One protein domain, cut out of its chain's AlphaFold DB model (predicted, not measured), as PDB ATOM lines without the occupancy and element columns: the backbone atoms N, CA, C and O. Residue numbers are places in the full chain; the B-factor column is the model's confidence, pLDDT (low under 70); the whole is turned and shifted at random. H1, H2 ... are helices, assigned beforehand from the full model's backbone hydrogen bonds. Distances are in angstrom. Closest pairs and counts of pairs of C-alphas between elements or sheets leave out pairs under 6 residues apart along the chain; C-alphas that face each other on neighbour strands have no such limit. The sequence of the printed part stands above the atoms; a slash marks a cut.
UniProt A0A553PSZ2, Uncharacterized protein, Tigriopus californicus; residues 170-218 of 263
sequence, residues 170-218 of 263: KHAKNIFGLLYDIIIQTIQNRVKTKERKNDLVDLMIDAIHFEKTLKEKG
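This is residues 170 to 218 of the 263 residues of an uncharacterized protein of Tigriopus californicus (UniProt A0A553PSZ2). The model is an open V of helices with no packed core: H1 and then H2 make one arm, H3 makes the other, and residues 194 to 199 fold back at the bottom so that H3 begins beside Ile 183 of H2. Both arms stick out, with residues 170 to 182 free on one and 206 to 218 on the other. The printed part has 49 residues, with three named helices in the order H1, H2, H3 and no named strand; the class is all helix. It is only just loose, close to extended, with a radius of gyration of the C-alphas of 14.3 A and spans of 44 by 27 by 15 A.

Find C-alpha 170 at (-16.351, 5.993, -21.370); there H1 begins and runs through residues 170 to 176. After Gly 177, H2 takes residues 178 to 193, 22.3 A from first to last C-alpha. Look next for C-alpha 200 at (1.029, 29.180, -20.032), where H3 begins; it runs 24.2 A through residues 200 to 216, to C-alpha 216 at (19.192, 19.023, -32.391).

H1 and H2 meet only through their link, which is tight. Look at Ile 183 and Val 201: their C-alphas, the closest of H2 and H3, are 7.6 A apart. H2 and H3 are close but not clearly touching, with 2 pairs of C-alphas within 8 A. Their lines are about perpendicular, at 83 degrees. H1 and H3 are apart. In H1, H2 and H3 every O i to N i+4 pair is within hydrogen-bond range.

The outline is only just elongated; the two C-alphas farthest apart, those of His 171 and Lys 217, are 43.9 A apart. The printed part has no cut, and the link from H2 to H3 is short, with 6 residues. In the B-factor column you find a mean pLDDT of 74.3 for the printed part, with residues 176 to 179, 196 to 200 and 218 under 70.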
ATOM      1  N   LYS A 170     -16.317   5.095 -20.206       83.31
ATOM      2  CA  LYS A 170     -16.351   5.993 -21.370       83.31
ATOM      3  C   LYS A 170     -16.806   7.405 -20.996       83.31
ATOM      4  O   LYS A 170     -16.174   8.390 -21.379       83.31
ATOM      5  N   HIS A 171     -17.892   7.527 -20.233       81.56
ATOM      6  CA  HIS A 171     -18.377   8.831 -19.780       81.56
ATOM      7  C   HIS A 171     -17.401   9.505 -18.813       81.56
ATOM      8  O   HIS A 171     -17.184  10.713 -18.922       81.56
ATOM      9  N   ALA A 172     -16.766   8.745 -17.922       79.75
ATOM     10  CA  ALA A 172     -15.775   9.284 -17.005       79.75
ATOM     11  C   ALA A 172     -14.525   9.800 -17.740       79.75
ATOM     12  O   ALA A 172     -14.095  10.926 -17.486       79.75
ATOM     13  N   LYS A 173     -13.995   9.057 -18.723       79.44
ATOM     14  CA  LYS A 173     -12.878   9.512 -19.575       79.44
ATOM     15  C   LYS A 173     -13.191  10.844 -20.267       79.44
ATOM     16  O   LYS A 173     -12.352  11.740 -20.272       79.44
ATOM     17  N   ASN A 174     -14.421  11.027 -20.749       75.75
ATOM     18  CA  ASN A 174     -14.857  12.285 -21.367       75.75
ATOM     19  C   ASN A 174     -14.909  13.474 -20.391       75.75
ATOM     20  O   ASN A 174     -14.779  14.623 -20.820       75.75
ATOM     21  N   ILE A 175     -15.111  13.230 -19.091       74.12
ATOM     22  CA  ILE A 175     -15.027  14.270 -18.054       74.12
ATOM     23  C   ILE A 175     -13.562  14.644 -17.812       74.12
ATOM     24  O   ILE A 175     -13.233  15.823 -17.747       74.12
ATOM     25  N   PHE A 176     -12.656  13.671 -17.730       68.56
ATOM     26  CA  PHE A 176     -11.235  13.961 -17.506       68.56
ATOM     27  C   PHE A 176     -10.515  14.512 -18.752       68.56
ATOM     28  O   PHE A 176      -9.498  15.188 -18.617       68.56
ATOM     29  N   GLY A 177     -11.074  14.324 -19.952       68.75
ATOM     30  CA  GLY A 177     -10.583  14.909 -21.207       68.75
ATOM     31  C   GLY A 177     -10.803  16.421 -21.362       68.75
ATOM     32  O   GLY A 177     -10.282  17.016 -22.299       68.75
ATOM     33  N   LEU A 178     -11.528  17.079 -20.449       66.31
ATOM     34  CA  LEU A 178     -11.845  18.512 -20.562       66.31
ATOM     35  C   LEU A 178     -10.604  19.398 -20.648       66.31
ATOM     36  O   LEU A 178     -10.591  20.338 -21.426       66.31
ATOM     37  N   LEU A 179      -9.562  19.114 -19.864       66.19
ATOM     38  CA  LEU A 179      -8.337  19.918 -19.898       66.19
ATOM     39  C   LEU A 179      -7.652  19.826 -21.264       66.19
ATOM     40  O   LEU A 179      -7.189  20.836 -21.785       66.19
ATOM     41  N   TYR A 180      -7.656  18.636 -21.868       71.31
ATOM     42  CA  TYR A 180      -7.145  18.429 -23.218       71.31
ATOM     43  C   TYR A 180      -7.973  19.207 -24.247       71.31
ATOM     44  O   TYR A 180      -7.409  19.985 -25.012       71.31
ATOM     45  N   ASP A 181      -9.306  19.088 -24.203       70.00
ATOM     46  CA  ASP A 181     -10.212  19.826 -25.092       70.00
ATOM     47  C   ASP A 181      -9.979  21.347 -24.995       70.00
ATOM     48  O   ASP A 181      -9.920  22.037 -26.013       70.00
ATOM     49  N   ILE A 182      -9.787  21.872 -23.781       70.94
ATOM     50  CA  ILE A 182      -9.526  23.297 -23.520       70.94
ATOM     51  C   ILE A 182      -8.204  23.745 -24.134       70.94
ATOM     52  O   ILE A 182      -8.147  24.788 -24.790       70.94
ATOM     53  N   ILE A 183      -7.139  22.974 -23.915       72.25
ATOM     54  CA  ILE A 183      -5.811  23.279 -24.448       72.25
ATOM     55  C   ILE A 183      -5.863  23.265 -25.978       72.25
ATOM     56  O   ILE A 183      -5.436  24.229 -26.611       72.25
ATOM     57  N   ILE A 184      -6.469  22.238 -26.577       75.81
ATOM     58  CA  ILE A 184      -6.592  22.118 -28.033       75.81
ATOM     59  C   ILE A 184      -7.436  23.249 -28.623       75.81
ATOM     60  O   ILE A 184      -7.006  23.868 -29.593       75.81
ATOM     61  N   GLN A 185      -8.587  23.588 -28.035       72.31
ATOM     62  CA  GLN A 185      -9.393  24.732 -28.488       72.31
ATOM     63  C   GLN A 185      -8.614  26.045 -28.402       72.31
ATOM     64  O   GLN A 185      -8.686  26.883 -29.301       72.31
ATOM     65  N   THR A 186      -7.839  26.219 -27.332       71.44
ATOM     66  CA  THR A 186      -6.997  27.400 -27.141       71.44
ATOM     67  C   THR A 186      -5.919  27.491 -28.219       71.44
ATOM     68  O   THR A 186      -5.729  28.564 -28.792       71.44
ATOM     69  N   ILE A 187      -5.257  26.378 -28.538       75.06
ATOM     70  CA  ILE A 187      -4.259  26.292 -29.612       75.06
ATOM     71  C   ILE A 187      -4.915  26.557 -30.972       75.06
ATOM     72  O   ILE A 187      -4.433  27.390 -31.733       75.06
ATOM     73  N   GLN A 188      -6.050  25.923 -31.271       75.06
ATOM     74  CA  GLN A 188      -6.779  26.109 -32.529       75.06
ATOM     75  C   GLN A 188      -7.218  27.560 -32.738       75.06
ATOM     76  O   GLN A 188      -7.095  28.089 -33.842       75.06
ATOM     77  N   ASN A 189      -7.703  28.223 -31.686       74.06
ATOM     78  CA  ASN A 189      -8.052  29.638 -31.750       74.06
ATOM     79  C   ASN A 189      -6.825  30.503 -32.064       74.06
ATOM     80  O   ASN A 189      -6.938  31.399 -32.890       74.06
ATOM     81  N   ARG A 190      -5.647  30.196 -31.504       71.56
ATOM     82  CA  ARG A 190      -4.396  30.912 -31.828       71.56
ATOM     83  C   ARG A 190      -3.906  30.659 -33.237       71.56
ATOM     84  O   ARG A 190      -3.428  31.582 -33.879       71.56
ATOM     85  N   VAL A 191      -4.042  29.432 -33.739       75.38
ATOM     86  CA  VAL A 191      -3.712  29.120 -35.136       75.38
ATOM     87  C   VAL A 191      -4.581  29.957 -36.081       75.38
ATOM     88  O   VAL A 191      -4.087  30.452 -37.092       75.38
ATOM     89  N   LYS A 192      -5.855  30.175 -35.728       78.38
ATOM     90  CA  LYS A 192      -6.784  31.011 -36.502       78.38
ATOM     91  C   LYS A 192      -6.486  32.508 -36.382       78.38
ATOM     92  O   LYS A 192      -6.497  33.192 -37.398       78.38
ATOM     93  N   THR A 193      -6.241  33.020 -35.174       80.56
ATOM     94  CA  THR A 193      -6.037  34.463 -34.946       80.56
ATOM     95  C   THR A 193      -4.598  34.925 -35.176       80.56
ATOM     96  O   THR A 193      -4.379  36.114 -35.353       80.56
ATOM     97  N   LYS A 194      -3.619  34.006 -35.201       77.31
ATOM     98  CA  LYS A 194      -2.166  34.265 -35.289       77.31
ATOM     99  C   LYS A 194      -1.606  35.188 -34.195       77.31
ATOM    100  O   LYS A 194      -0.515  35.730 -34.339       77.31
ATOM    101  N   GLU A 195      -2.316  35.329 -33.082       73.81
ATOM    102  CA  GLU A 195      -1.921  36.189 -31.965       73.81
ATOM    103  C   GLU A 195      -1.369  35.362 -30.797       73.81
ATOM    104  O   GLU A 195      -2.020  34.433 -30.309       73.81
ATOM    105  N   ARG A 196      -0.172  35.729 -30.323       69.88
ATOM    106  CA  ARG A 196       0.428  35.202 -29.085       69.88
ATOM    107  C   ARG A 196      -0.133  35.968 -27.888       69.88
ATOM    108  O   ARG A 196      -0.301  37.184 -27.954       69.88
ATOM    109  N   LYS A 197      -0.416  35.264 -26.790       67.50
ATOM    110  CA  LYS A 197      -0.980  35.856 -25.561       67.50
ATOM    111  C   LYS A 197       0.003  35.880 -24.391       67.50
ATOM    112  O   LYS A 197      -0.342  36.427 -23.348       67.50
ATOM    113  N   ASN A 198       1.208  35.337 -24.576       66.44
ATOM    114  CA  ASN A 198       2.264  35.237 -23.565       66.44
ATOM    115  C   ASN A 198       1.744  34.594 -22.276       66.44
ATOM    116  O   ASN A 198       1.938  35.099 -21.170       66.44
ATOM    117  N   ASP A 199       1.019  33.494 -22.454       67.31
ATOM    118  CA  ASP A 199       0.400  32.737 -21.379       67.31
ATOM    119  C   ASP A 199       1.026  31.341 -21.233       67.31
ATOM    120  O   ASP A 199       1.953  30.984 -21.958       67.31
ATOM    121  N   LEU A 200       0.527  30.540 -20.287       69.88
ATOM    122  CA  LEU A 200       1.029  29.180 -20.032       69.88
ATOM    123  C   LEU A 200       1.205  28.320 -21.284       69.88
ATOM    124  O   LEU A 200       2.152  27.546 -21.361       69.88
ATOM    125  N   VAL A 201       0.292  28.422 -22.248       74.12
ATOM    126  CA  VAL A 201       0.348  27.587 -23.452       74.12
ATOM    127  C   VAL A 201       1.495  28.040 -24.356       74.12
ATOM    128  O   VAL A 201       2.185  27.196 -24.914       74.12
ATOM    129  N   ASP A 202       1.750  29.346 -24.445       73.44
ATOM    130  CA  ASP A 202       2.901  29.879 -25.180       73.44
ATOM    131  C   ASP A 202       4.216  29.490 -24.488       73.44
ATOM    132  O   ASP A 202       5.140  29.039 -25.157       73.44
ATOM    133  N   LEU A 203       4.260  29.557 -23.152       73.75
ATOM    134  CA  LEU A 203       5.403  29.091 -22.362       73.75
ATOM    135  C   LEU A 203       5.692  27.602 -22.602       73.75
ATOM    136  O   LEU A 203       6.843  27.219 -22.777       73.75
ATOM    137  N   MET A 204       4.654  26.761 -22.626       75.38
ATOM    138  CA  MET A 204       4.803  25.331 -22.906       75.38
ATOM    139  C   MET A 204       5.283  25.076 -24.339       75.38
ATOM    140  O   MET A 204       6.149  24.232 -24.538       75.38
ATOM    141  N   ILE A 205       4.761  25.805 -25.331       76.69
ATOM    142  CA  ILE A 205       5.220  25.703 -26.725       76.69
ATOM    143  C   ILE A 205       6.697  26.093 -26.835       76.69
ATOM    144  O   ILE A 205       7.470  25.374 -27.467       76.69
ATOM    145  N   ASP A 206       7.095  27.195 -26.200       78.50
ATOM    146  CA  ASP A 206       8.477  27.672 -26.223       78.50
ATOM    147  C   ASP A 206       9.414  26.690 -25.501       78.50
ATOM    148  O   ASP A 206      10.501  26.412 -26.000       78.50
ATOM    149  N   ALA A 207       8.976  26.094 -24.387       77.56
ATOM    150  CA  ALA A 207       9.725  25.054 -23.681       77.56
ATOM    151  C   ALA A 207       9.914  23.788 -24.536       77.56
ATOM    152  O   ALA A 207      11.020  23.257 -24.600       77.56
ATOM    153  N   ILE A 208       8.869  23.340 -25.243       79.06
ATOM    154  CA  ILE A 208       8.948  22.194 -26.169       79.06
ATOM    155  C   ILE A 208       9.904  22.503 -27.325       79.06
ATOM    156  O   ILE A 208      10.701  21.653 -27.727       79.06
ATOM    157  N   HIS A 209       9.841  23.716 -27.878       77.00
ATOM    158  CA  HIS A 209      10.738  24.121 -28.954       77.00
ATOM    159  C   HIS A 209      12.189  24.198 -28.476       77.00
ATOM    160  O   HIS A 209      13.079  23.692 -29.154       77.00
ATOM    161  N   PHE A 210      12.413  24.753 -27.284       77.81
ATOM    162  CA  PHE A 210      13.720  24.811 -26.640       77.81
ATOM    163  C   PHE A 210      14.306  23.413 -26.422       77.81
ATOM    164  O   PHE A 210      15.441  23.165 -26.819       77.81
ATOM    165  N   GLU A 211      13.521  22.472 -25.890       74.62
ATOM    166  CA  GLU A 211      13.941  21.077 -25.731       74.62
ATOM    167  C   GLU A 211      14.331  20.450 -27.078       74.62
ATOM    168  O   GLU A 211      15.377  19.812 -27.194       74.62
ATOM    169  N   LYS A 212      13.532  20.685 -28.125       78.00
ATOM    170  CA  LYS A 212      13.836  20.207 -29.476       78.00
ATOM    171  C   LYS A 212      15.153  20.786 -30.006       78.00
ATOM    172  O   LYS A 212      15.958  20.040 -30.553       78.00
ATOM    173  N   THR A 213      15.405  22.078 -29.802       77.12
ATOM    174  CA  THR A 213      16.667  22.724 -30.196       77.12
ATOM    175  C   THR A 213      17.870  22.144 -29.452       77.12
ATOM    176  O   THR A 213      18.931  21.975 -30.047       77.12
ATOM    177  N   LEU A 214      17.728  21.817 -28.165       77.56
ATOM    178  CA  LEU A 214      18.802  21.190 -27.390       77.56
ATOM    179  C   LEU A 214      19.100  19.759 -27.863       77.56
ATOM    180  O   LEU A 214      20.268  19.376 -27.941       77.56
ATOM    181  N   LYS A 215      18.067  19.003 -28.261       74.62
ATOM    182  CA  LYS A 215      18.223  17.685 -28.901       74.62
ATOM    183  C   LYS A 215      18.923  17.792 -30.259       74.62
ATOM    184  O   LYS A 215      19.835  17.023 -30.537       74.62
ATOM    185  N   GLU A 216      18.558  18.775 -31.082       78.44
ATOM    186  CA  GLU A 216      19.192  19.023 -32.391       78.44
ATOM    187  C   GLU A 216      20.668  19.444 -32.274       78.44
ATOM    188  O   GLU A 216      21.470  19.124 -33.150       78.44
ATOM    189  N   LYS A 217      21.048  20.122 -31.183       79.00
ATOM    190  CA  LYS A 217      22.439  20.502 -30.883       79.00
ATOM    191  C   LYS A 217      23.273  19.386 -30.242       79.00
ATOM    192  O   LYS A 217      24.469  19.577 -30.045       79.00
ATOM    193  N   GLY A 218      22.668  18.240 -29.924       69.25
ATOM    194  CA  GLY A 218      23.344  17.117 -29.268       69.25
ATOM    195  C   GLY A 218      23.705  17.367 -27.799       69.25
ATOM    196  O   GLY A 218      24.527  16.642 -27.250       69.25
TER     197      GLY A 218